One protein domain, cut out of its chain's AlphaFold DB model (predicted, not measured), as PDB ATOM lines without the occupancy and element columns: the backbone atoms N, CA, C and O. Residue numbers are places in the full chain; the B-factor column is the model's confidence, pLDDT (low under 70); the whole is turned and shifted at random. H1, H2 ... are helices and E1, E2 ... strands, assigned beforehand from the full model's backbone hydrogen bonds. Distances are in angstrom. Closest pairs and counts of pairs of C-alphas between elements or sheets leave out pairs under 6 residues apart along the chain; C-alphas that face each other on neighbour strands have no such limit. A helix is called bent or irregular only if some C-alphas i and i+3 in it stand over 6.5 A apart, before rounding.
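This is residues 6 to 87 of the 89 residues of an uncharacterized protein of Glycine max (UniProt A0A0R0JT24). A long two-stranded hairpin, E1 and E2, makes the body of this open model; H2 follows near the end where E2 finishes, and a long bare arm leads away from the start of E1 to the small helix H1 at its far tip. Residues 6 to 36 stick out as this arm, and the short H3 ends the printed part on a loose tail after H2. The printed part has 82 residues, with three named helices and two named strands in the order H1, E1, E2, H2, H3; the sheet's order is E1, E2, antiparallel. The class is mixed, helices and strands, with 41 residues in named elements. The whole is extended, with a radius of gyration of the C-alphas of 22.4 A and spans of 65 by 32 by 24 A, the arm making the length.

Find C-alpha 40 at (25.391, 19.329, 32.533); from there E1, residues 40 to 48, runs 26.1 A. E2, residues 53 to 61, comes back over 26.8 A and ends at C-alpha 61, (29.080, 19.995, 37.018). Further on is H2, residues 65 to 75, 15.7 A long, and then H3, residues 84 to 87, 5.7 A long. For H1, residues 6 to 13, go back to C-alpha 6 at (36.300, 52.448, -3.937); it is 12.3 A long and neither bent nor irregular, but only just: C-alphas 7 and 10 are 6.0 A apart.

Look first at the hairpin of E1 and E2, antiparallel at 162 degrees between their directions. The C-alphas of Ser 47 and Ala 54 face each other at 4.1 A; N 48 and O 53 are within hydrogen-bond range at 2.8 A, and near the other end N 61 and O 40 at 3.4 A. A tight link of 3 residues leads from E2 to H2. H2 is apart from E1. H3 is apart from E1, E2 and H2, and H1 is apart from E2, H2 and H3. In the helix backbones, O i to N i+4 pairs are within hydrogen-bond range in 6 of 7 cases in H2 and 1 of 4 in H1, where 5 of 5 O i to N i+3 pairs are; H3 is too short for an i to i+4 pair.

The two C-alphas farthest apart are those of Ser 13 and Leu 65, 65.3 A. The printed part has no cut. The link from H1 to E1, 26 residues, is long. Besides residues 6 to 36, residues 48 to 53, 72 to 77 and 82 to 87 stand free. The mean pLDDT of the printed part is 70.9; 34 residues are under 70, among them 56 to 73 and 77 to 87, and H3 has a mean of 47.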
ATOM      1  N   SER A   6      36.491  52.099  -2.525       79.55
ATOM      2  CA  SER A   6      36.300  52.448  -3.937       79.55
ATOM      3  C   SER A   6      36.289  51.234  -4.872       79.55
ATOM      4  O   SER A   6      35.647  51.305  -5.920       79.55
ATOM      5  N   ASP A   7      36.922  50.118  -4.496       74.10
ATOM      6  CA  ASP A   7      36.983  48.904  -5.323       74.10
ATOM      7  C   ASP A   7      35.583  48.271  -5.487       74.10
ATOM      8  O   ASP A   7      35.282  47.657  -6.512       74.10
ATOM      9  N   PHE A   8      34.666  48.510  -4.539       74.28
ATOM     10  CA  PHE A   8      33.273  48.049  -4.617       74.28
ATOM     11  C   PHE A   8      32.439  48.784  -5.675       74.28
ATOM     12  O   PHE A   8      31.379  48.290  -6.064       74.28
ATOM     13  N   ASN A   9      32.893  49.932  -6.194       77.91
ATOM     14  CA  ASN A   9      32.170  50.628  -7.264       77.91
ATOM     15  C   ASN A   9      32.149  49.818  -8.569       77.91
ATOM     16  O   ASN A   9      31.192  49.927  -9.333       77.91
ATOM     17  N   ILE A  10      33.145  48.953  -8.794       76.76
ATOM     18  CA  ILE A  10      33.190  48.047  -9.950       76.76
ATOM     19  C   ILE A  10      31.996  47.081  -9.922       76.76
ATOM     20  O   ILE A  10      31.385  46.826 -10.958       76.76
ATOM     21  N   ILE A  11      31.589  46.615  -8.738       72.23
ATOM     22  CA  ILE A  11      30.446  45.702  -8.579       72.23
ATOM     23  C   ILE A  11      29.136  46.374  -9.005       72.23
ATOM     24  O   ILE A  11      28.271  45.687  -9.522       72.23
ATOM     25  N   LYS A  12      29.002  47.704  -8.873       73.04
ATOM     26  CA  LYS A  12      27.831  48.437  -9.393       73.04
ATOM     27  C   LYS A  12      27.805  48.545 -10.920       73.04
ATOM     28  O   LYS A  12      26.741  48.780 -11.478       73.04
ATOM     29  N   SER A  13      28.959  48.450 -11.585       82.01
ATOM     30  CA  SER A  13      29.048  48.541 -13.052       82.01
ATOM     31  C   SER A  13      28.669  47.238 -13.752       82.01
ATOM     32  O   SER A  13      28.201  47.255 -14.887       82.01
ATOM     33  N   PHE A  14      28.832  46.114 -13.057       76.35
ATOM     34  CA  PHE A  14      28.220  44.861 -13.445       76.35
ATOM     35  C   PHE A  14      26.786  44.897 -12.921       76.35
ATOM     36  O   PHE A  14      26.584  45.042 -11.722       76.35
ATOM     37  N   ASP A  15      25.787  44.799 -13.793       76.22
ATOM     38  CA  ASP A  15      24.362  44.735 -13.431       76.22
ATOM     39  C   ASP A  15      24.035  43.392 -12.742       76.22
ATOM     40  O   ASP A  15      23.276  42.553 -13.227       76.22
ATOM     41  N   ILE A  16      24.728  43.117 -11.633       78.01
ATOM     42  CA  ILE A  16      24.630  41.887 -10.865       78.01
ATOM     43  C   ILE A  16      23.334  41.986 -10.078       78.01
ATOM     44  O   ILE A  16      23.255  42.640  -9.037       78.01
ATOM     45  N   VAL A  17      22.318  41.289 -10.575       79.95
ATOM     46  CA  VAL A  17      21.096  41.029  -9.824       79.95
ATOM     47  C   VAL A  17      21.478  40.217  -8.587       79.95
ATOM     48  O   VAL A  17      21.791  39.028  -8.660       79.95
ATOM     49  N   GLY A  18      21.499  40.877  -7.430       74.30
ATOM     50  CA  GLY A  18      21.771  40.225  -6.160       74.30
ATOM     51  C   GLY A  18      20.663  39.230  -5.827       74.30
ATOM     52  O   GLY A  18      19.568  39.626  -5.431       74.30
ATOM     53  N   HIS A  19      20.946  37.933  -5.939       78.83
ATOM     54  CA  HIS A  19      20.094  36.887  -5.376       78.83
ATOM     55  C   HIS A  19      20.311  36.846  -3.864       78.83
ATOM     56  O   HIS A  19      21.055  36.008  -3.352       78.83
ATOM     57  N   ALA A  20      19.704  37.796  -3.149       77.26
ATOM     58  CA  ALA A  20      19.711  37.765  -1.695       77.26
ATOM     59  C   ALA A  20      19.128  36.414  -1.247       77.26
ATOM     60  O   ALA A  20      18.014  36.070  -1.666       77.26
ATOM     61  N   PRO A  21      19.855  35.619  -0.440       80.67
ATOM     62  CA  PRO A  21      19.280  34.406   0.109       80.67
ATOM     63  C   PRO A  21      18.042  34.795   0.913       80.67
ATOM     64  O   PRO A  21      18.007  35.846   1.563       80.67
ATOM     65  N   LYS A  22      17.010  33.950   0.860       81.07
ATOM     66  CA  LYS A  22      15.838  34.110   1.720       81.07
ATOM     67  C   LYS A  22      16.345  34.266   3.162       81.07
ATOM     68  O   LYS A  22      17.196  33.467   3.560       81.07
ATOM     69  N   PRO A  23      15.880  35.273   3.925       80.50
ATOM     70  CA  PRO A  23      16.318  35.435   5.302       80.50
ATOM     71  C   PRO A  23      16.110  34.115   6.037       80.50
ATOM     72  O   PRO A  23      15.047  33.495   5.917       80.50
ATOM     73  N   TYR A  24      17.142  33.665   6.749       81.44
ATOM     74  CA  TYR A  24      17.020  32.493   7.600       81.44
ATOM     75  C   TYR A  24      15.892  32.759   8.594       81.44
ATOM     76  O   TYR A  24      15.879  33.789   9.270       81.44
ATOM     77  N   SER A  25      14.918  31.857   8.661       82.33
ATOM     78  CA  SER A  25      13.921  31.902   9.722       82.33
ATOM     79  C   SER A  25      14.642  31.645  11.040       82.33
ATOM     80  O   SER A  25      15.182  30.559  11.245       82.33
ATOM     81  N   THR A  26      14.680  32.642  11.922       82.15
ATOM     82  CA  THR A  26      15.185  32.458  13.281       82.15
ATOM     83  C   THR A  26      14.208  31.563  14.036       82.15
ATOM     84  O   THR A  26      13.116  31.995  14.396       82.15
ATOM     85  N   THR A  27      14.585  30.307  14.258       82.81
ATOM     86  CA  THR A  27      13.839  29.407  15.140       82.81
ATOM     87  C   THR A  27      14.323  29.626  16.567       82.81
ATOM     88  O   THR A  27      15.509  29.469  16.853       82.81
ATOM     89  N   GLN A  28      13.417  29.990  17.472       84.26
ATOM     90  CA  GLN A  28      13.721  30.022  18.898       84.26
ATOM     91  C   GLN A  28      13.600  28.604  19.459       84.26
ATOM     92  O   GLN A  28      12.530  28.000  19.402       84.26
ATOM     93  N   VAL A  29      14.694  28.076  20.003       83.94
ATOM     94  CA  VAL A  29      14.675  26.823  20.765       83.94
ATOM     95  C   VAL A  29      14.388  27.173  22.221       83.94
ATOM     96  O   VAL A  29      15.170  27.879  22.859       83.94
ATOM     97  N   ILE A  30      13.246  26.716  22.736       82.95
ATOM     98  CA  ILE A  30      12.934  26.794  24.165       82.95
ATOM     99  C   ILE A  30      13.593  25.587  24.828       82.95
ATOM    100  O   ILE A  30      13.184  24.450  24.606       82.95
ATOM    101  N   TRP A  31      14.623  25.842  25.627       81.81
ATOM    102  CA  TRP A  31      15.232  24.822  26.471       81.81
ATOM    103  C   TRP A  31      14.410  24.695  27.754       81.81
ATOM    104  O   TRP A  31      14.217  25.680  28.465       81.81
ATOM    105  N   HIS A  32      13.900  23.497  28.032       80.31
ATOM    106  CA  HIS A  32      13.325  23.166  29.335       80.31
ATOM    107  C   HIS A  32      14.440  22.754  30.297       80.31
ATOM    108  O   HIS A  32      15.479  22.254  29.858       80.31
ATOM    109  N   ASP A  33      14.215  22.938  31.600       77.53
ATOM    110  CA  ASP A  33      15.132  22.403  32.599       77.53
ATOM    111  C   ASP A  33      15.246  20.886  32.418       77.53
ATOM    112  O   ASP A  33      14.231  20.202  32.217       77.53
ATOM    113  N   PRO A  34      16.469  20.342  32.457       79.08
ATOM    114  CA  PRO A  34      16.636  18.912  32.376       79.08
ATOM    115  C   PRO A  34      15.985  18.244  33.595       79.08
ATOM    116  O   PRO A  34      15.878  18.832  34.675       79.08
ATOM    117  N   LEU A  35      15.542  16.997  33.423       78.52
ATOM    118  CA  LEU A  35      14.976  16.217  34.523       78.52
ATOM    119  C   LEU A  35      16.014  16.056  35.651       78.52
ATOM    120  O   LEU A  35      17.223  16.181  35.428       78.52
ATOM    121  N   LEU A  36      15.548  15.763  36.869       75.33
ATOM    122  CA  LEU A  36      16.439  15.419  37.981       75.33
ATOM    123  C   LEU A  36      17.424  14.317  37.518       75.33
ATOM    124  O   LEU A  36      17.011  13.415  36.795       75.33
ATOM    125  N   GLU A  37      18.697  14.406  37.923       76.81
ATOM    126  CA  GLU A  37      19.823  13.504  37.561       76.81
ATOM    127  C   GLU A  37      20.566  13.771  36.239       76.81
ATOM    128  O   GLU A  37      21.519  13.059  35.916       76.81
ATOM    129  N   TRP A  38      20.232  14.821  35.490       75.27
ATOM    130  CA  TRP A  38      21.037  15.177  34.317       75.27
ATOM    131  C   TRP A  38      22.385  15.792  34.702       75.27
ATOM    132  O   TRP A  38      22.468  16.731  35.498       75.27
ATOM    133  N   LEU A  39      23.450  15.299  34.070       64.61
ATOM    134  CA  LEU A  39      24.768  15.916  34.128       64.61
ATOM    135  C   LEU A  39      24.852  17.007  33.060       64.61
ATOM    136  O   LEU A  39      24.707  16.731  31.869       64.61
ATOM    137  N   LYS A  40      25.121  18.245  33.476       70.70
ATOM    138  CA  LYS A  40      25.391  19.329  32.533       70.70
ATOM    139  C   LYS A  40      26.819  19.190  32.013       70.70
ATOM    140  O   LYS A  40      27.771  19.320  32.784       70.70
ATOM    141  N   CYS A  41      26.942  18.942  30.716       69.18
ATOM    142  CA  CYS A  41      28.179  19.109  29.973       69.18
ATOM    143  C   CYS A  41      28.068  20.389  29.142       69.18
ATOM    144  O   CYS A  41      27.210  20.491  28.266       69.18
ATOM    145  N   ASN A  42      28.918  21.368  29.440       70.79
ATOM    146  CA  ASN A  42      29.137  22.487  28.538       70.79
ATOM    147  C   ASN A  42      30.412  22.207  27.743       70.79
ATOM    148  O   ASN A  42      31.474  22.032  28.343       70.79
ATOM    149  N   THR A  43      30.307  22.217  26.417       69.09
ATOM    150  CA  THR A  43      31.459  22.218  25.511       69.09
ATOM    151  C   THR A  43      31.548  23.592  24.866       69.09
ATOM    152  O   THR A  43      30.581  24.039  24.248       69.09
ATOM    153  N   ASP A  44      32.689  24.260  25.001       76.67
ATOM    154  CA  ASP A  44      32.994  25.449  24.204       76.67
ATOM    155  C   ASP A  44      34.072  25.102  23.176       76.67
ATOM    156  O   ASP A  44      35.005  24.346  23.464       76.67
ATOM    157  N   TRP A  45      33.930  25.642  21.968       72.05
ATOM    158  CA  TRP A  45      34.879  25.467  20.877       72.05
ATOM    159  C   TRP A  45      35.524  26.810  20.563       72.05
ATOM    160  O   TRP A  45      34.936  27.672  19.911       72.05
ATOM    161  N   ALA A  46      36.786  26.962  20.950       74.64
ATOM    162  CA  ALA A  46      37.602  28.082  20.520       74.64
ATOM    163  C   ALA A  46      38.386  27.683  19.264       74.64
ATOM    164  O   ALA A  46      39.068  26.659  19.239       74.64
ATOM    165  N   SER A  47      38.328  28.497  18.209       75.52
ATOM    166  CA  SER A  47      39.182  28.317  17.031       75.52
ATOM    167  C   SER A  47      40.007  29.563  16.749       75.52
ATOM    168  O   SER A  47      39.543  30.698  16.864       75.52
ATOM    169  N   ARG A  48      41.265  29.357  16.359       71.77
ATOM    170  CA  ARG A  48      42.156  30.420  15.897       71.77
ATOM    171  C   ARG A  48      42.093  30.516  14.371       71.77
ATOM    172  O   ARG A  48      43.043  30.132  13.690       71.77
ATOM    173  N   GLY A  49      40.972  31.037  13.869       69.40
ATOM    174  CA  GLY A  49      40.667  31.202  12.441       69.40
ATOM    175  C   GLY A  49      39.832  30.058  11.848       69.40
ATOM    176  O   GLY A  49      39.686  29.008  12.468       69.40
ATOM    177  N   ASN A  50      39.303  30.263  10.637       71.36
ATOM    178  CA  ASN A  50      38.595  29.243   9.857       71.36
ATOM    179  C   ASN A  50      39.091  29.248   8.389       71.36
ATOM    180  O   ASN A  50      38.740  30.178   7.660       71.36
ATOM    181  N   PRO A  51      39.898  28.258   7.947       75.97
ATOM    182  CA  PRO A  51      40.424  27.132   8.730       75.97
ATOM    183  C   PRO A  51      41.556  27.561   9.689       75.97
ATOM    184  O   PRO A  51      42.364  28.431   9.365       75.97
ATOM    185  N   GLY A  52      41.628  26.950  10.877       75.60
ATOM    186  CA  GLY A  52      42.605  27.267  11.928       75.60
ATOM    187  C   GLY A  52      42.639  26.215  13.044       75.60
ATOM    188  O   GLY A  52      41.860  25.264  13.023       75.60
ATOM    189  N   ARG A  53      43.553  26.343  14.021       69.74
ATOM    190  CA  ARG A  53      43.616  25.398  15.161       69.74
ATOM    191  C   ARG A  53      42.367  25.561  16.026       69.74
ATOM    192  O   ARG A  53      42.115  26.666  16.498       69.74
ATOM    193  N   ALA A  54      41.638  24.471  16.246       74.11
ATOM    194  CA  ALA A  54      40.511  24.409  17.168       74.11
ATOM    195  C   ALA A  54      40.923  23.721  18.474       74.11
ATOM    196  O   ALA A  54      41.704  22.766  18.463       74.11
ATOM    197  N   THR A  55      40.401  24.217  19.586       71.55
ATOM    198  CA  THR A  55      40.523  23.640  20.924       71.55
ATOM    199  C   THR A  55      39.128  23.583  21.533       71.55
ATOM    200  O   THR A  55      38.400  24.573  21.477       71.55
ATOM    201  N   GLY A  56      38.761  22.433  22.088       68.11
ATOM    202  CA  GLY A  56      37.549  22.284  22.884       68.11
ATOM    203  C   GLY A  56      37.917  22.169  24.356       68.11
ATOM    204  O   GLY A  56      38.851  21.435  24.686       68.11
ATOM    205  N   GLU A  57      37.203  22.881  25.221       65.86
ATOM    206  CA  GLU A  57      37.234  22.645  26.666       65.86
ATOM    207  C   GLU A  57      35.861  22.135  27.111       65.86
ATOM    208  O   GLU A  57      34.821  22.614  26.652       65.86
ATOM    209  N   GLU A  58      35.864  21.136  27.989       59.29
ATOM    210  CA  GLU A  58      34.660  20.506  28.520       59.29
ATOM    211  C   GLU A  58      34.669  20.640  30.043       59.29
ATOM    212  O   GLU A  58      35.629  20.241  30.711       59.29
ATOM    213  N   VAL A  59      33.612  21.233  30.599       66.15
ATOM    214  CA  VAL A  59      33.453  21.403  32.049       66.15
ATOM    215  C   VAL A  59      32.180  20.697  32.488       66.15
ATOM    216  O   VAL A  59      31.082  21.012  32.024       66.15
ATOM    217  N   PHE A  60      32.331  19.765  33.428       63.32
ATOM    218  CA  PHE A  60      31.227  19.019  34.025       63.32
ATOM    219  C   PHE A  60      30.881  19.571  35.402       63.32
ATOM    220  O   PHE A  60      31.759  19.750  36.247       63.32
ATOM    221  N   SER A  61      29.589  19.756  35.665       62.83
ATOM    222  CA  SER A  61      29.080  19.995  37.018       62.83
ATOM    223  C   SER A  61      28.076  18.903  37.404       62.83
ATOM    224  O   SER A  61      27.017  18.810  36.785       62.83
ATOM    225  N   GLY A  62      28.394  18.087  38.416       66.90
ATOM    226  CA  GLY A  62      27.546  17.002  38.941       66.90
ATOM    227  C   GLY A  62      28.368  15.833  39.506       66.90
ATOM    228  O   GLY A  62      29.580  15.964  39.666       66.90
ATOM    229  N   ILE A  63      27.731  14.700  39.840       61.33
ATOM    230  CA  ILE A  63      28.409  13.537  40.451       61.33
ATOM    231  C   ILE A  63      29.385  12.906  39.426       61.33
ATOM    232  O   ILE A  63      28.939  12.356  38.420       61.33
ATOM    233  N   PRO A  64      30.713  12.933  39.664       59.55
ATOM    234  CA  PRO A  64      31.738  12.698  38.634       59.55
ATOM    235  C   PRO A  64      31.922  11.233  38.192       59.55
ATOM    236  O   PRO A  64      32.629  10.959  37.223       59.55
ATOM    237  N   LEU A  65      31.307  10.270  38.883       58.82
ATOM    238  CA  LEU A  65      31.641   8.850  38.720       58.82
ATOM    239  C   LEU A  65      31.092   8.222  37.431       58.82
ATOM    240  O   LEU A  65      31.757   7.374  36.841       58.82
ATOM    241  N   ALA A  66      29.918   8.648  36.957       60.46
ATOM    242  CA  ALA A  66      29.310   8.059  35.763       60.46
ATOM    243  C   ALA A  66      30.056   8.448  34.474       60.46
ATOM    244  O   ALA A  66      30.219   7.626  33.574       60.46
ATOM    245  N   PHE A  67      30.565   9.681  34.397       59.61
ATOM    246  CA  PHE A  67      31.194  10.196  33.179       59.61
ATOM    247  C   PHE A  67      32.655   9.759  33.028       59.61
ATOM    248  O   PHE A  67      33.110   9.494  31.917       59.61
ATOM    249  N   SER A  68      33.371   9.590  34.146       65.98
ATOM    250  CA  SER A  68      34.727   9.032  34.131       65.98
ATOM    251  C   SER A  68      34.750   7.624  33.529       65.98
ATOM    252  O   SER A  68      35.648   7.319  32.750       65.98
ATOM    253  N   LEU A  69      33.725   6.803  33.792       66.57
ATOM    254  CA  LEU A  69      33.595   5.481  33.178       66.57
ATOM    255  C   LEU A  69      33.330   5.573  31.667       66.57
ATOM    256  O   LEU A  69      33.952   4.842  30.906       66.57
ATOM    257  N   VAL A  70      32.466   6.488  31.213       68.43
ATOM    258  CA  VAL A  70      32.162   6.659  29.778       68.43
ATOM    259  C   VAL A  70      33.387   7.152  28.999       68.43
ATOM    260  O   VAL A  70      33.701   6.589  27.952       68.43
ATOM    261  N   LEU A  71      34.133   8.131  29.522       68.25
ATOM    262  CA  LEU A  71      35.387   8.595  28.910       68.25
ATOM    263  C   LEU A  71      36.467   7.504  28.907       68.25
ATOM    264  O   LEU A  71      37.175   7.349  27.911       68.25
ATOM    265  N   LEU A  72      36.566   6.712  29.982       69.64
ATOM    266  CA  LEU A  72      37.471   5.563  30.037       69.64
ATOM    267  C   LEU A  72      37.103   4.530  28.961       69.64
ATOM    268  O   LEU A  72      37.982   4.076  28.236       69.64
ATOM    269  N   LEU A  73      35.814   4.217  28.802       69.96
ATOM    270  CA  LEU A  73      35.310   3.284  27.790       69.96
ATOM    271  C   LEU A  73      35.584   3.780  26.361       69.96
ATOM    272  O   LEU A  73      36.084   3.004  25.547       69.96
ATOM    273  N   ILE A  74      35.361   5.069  26.078       70.21
ATOM    274  CA  ILE A  74      35.706   5.682  24.784       70.21
ATOM    275  C   ILE A  74      37.226   5.619  24.546       70.21
ATOM    276  O   ILE A  74      37.657   5.242  23.457       70.21
ATOM    277  N   SER A  75      38.051   5.895  25.566       72.57
ATOM    278  CA  SER A  75      39.519   5.786  25.469       72.57
ATOM    279  C   SER A  75      40.009   4.345  25.264       72.57
ATOM    280  O   SER A  75      41.029   4.125  24.615       72.57
ATOM    281  N   MET A  76      39.257   3.361  25.771       74.76
ATOM    282  CA  MET A  76      39.505   1.927  25.595       74.76
ATOM    283  C   MET A  76      38.934   1.375  24.278       74.76
ATOM    284  O   MET A  76      39.007   0.171  24.043       74.76
ATOM    285  N   GLY A  77      38.376   2.228  23.412       68.63
ATOM    286  CA  GLY A  77      37.845   1.825  22.109       68.63
ATOM    287  C   GLY A  77      36.491   1.112  22.169       68.63
ATOM    288  O   GLY A  77      36.081   0.508  21.177       68.63
ATOM    289  N   PHE A  78      35.775   1.177  23.296       66.61
ATOM    290  CA  PHE A  78      34.388   0.725  23.346       66.61
ATOM    291  C   PHE A  78      33.504   1.746  22.637       66.61
ATOM    292  O   PHE A  78      33.460   2.923  22.996       66.61
ATOM    293  N   HIS A  79      32.800   1.283  21.607       61.02
ATOM    294  CA  HIS A  79      31.877   2.117  20.856       61.02
ATOM    295  C   HIS A  79      30.769   2.618  21.795       61.02
ATOM    296  O   HIS A  79      30.157   1.800  22.494       61.02
ATOM    297  N   PRO A  80      30.493   3.932  21.840       60.32
ATOM    298  CA  PRO A  80      29.445   4.446  22.696       60.32
ATOM    299  C   PRO A  80      28.088   3.851  22.283       60.32
ATOM    300  O   PRO A  80      27.844   3.630  21.088       60.32
ATOM    301  N   PRO A  81      27.205   3.565  23.252       58.87
ATOM    302  CA  PRO A  81      25.852   3.101  22.972       58.87
ATOM    303  C   PRO A  81      25.095   4.111  22.092       58.87
ATOM    304  O   PRO A  81      25.301   5.318  22.190       58.87
ATOM    305  N   SER A  82      24.205   3.612  21.231       59.50
ATOM    306  CA  SER A  82      23.531   4.354  20.144       59.50
ATOM    307  C   SER A  82      22.747   5.609  20.563       59.50
ATOM    308  O   SER A  82      22.371   6.416  19.715       59.50
ATOM    309  N   TRP A  83      22.512   5.820  21.856       51.15
ATOM    310  CA  TRP A  83      21.906   7.052  22.357       51.15
ATOM    311  C   TRP A  83      22.866   8.254  22.319       51.15
ATOM    312  O   TRP A  83      22.400   9.387  22.241       51.15
ATOM    313  N   LEU A  84      24.188   8.037  22.274       52.54
ATOM    314  CA  LEU A  84      25.181   9.114  22.123       52.54
ATOM    315  C   LEU A  84      25.221   9.706  20.704       52.54
ATOM    316  O   LEU A  84      25.531  10.883  20.551       52.54
ATOM    317  N   SER A  85      24.819   8.958  19.669       44.49
ATOM    318  CA  SER A  85      24.712   9.495  18.298       44.49
ATOM    319  C   SER A  85      23.658  10.598  18.142       44.49
ATOM    320  O   SER A  85      23.725  11.357  17.180       44.49
ATOM    321  N   CYS A  86      22.712  10.731  19.079       44.71
ATOM    322  CA  CYS A  86      21.734  11.825  19.062       44.71
ATOM    323  C   CYS A  86      22.312  13.177  19.513       44.71
ATOM    324  O   CYS A  86      21.659  14.192  19.307       44.71
ATOM    325  N   LEU A  87      23.511  13.216  20.105       45.58
ATOM    326  CA  LEU A  87      24.153  14.458  20.563       45.58
ATOM    327  C   LEU A  87      25.150  15.049  19.547       45.58
ATOM    328  O   LEU A  87      25.724  16.099  19.809       45.58
TER     329      LEU A  87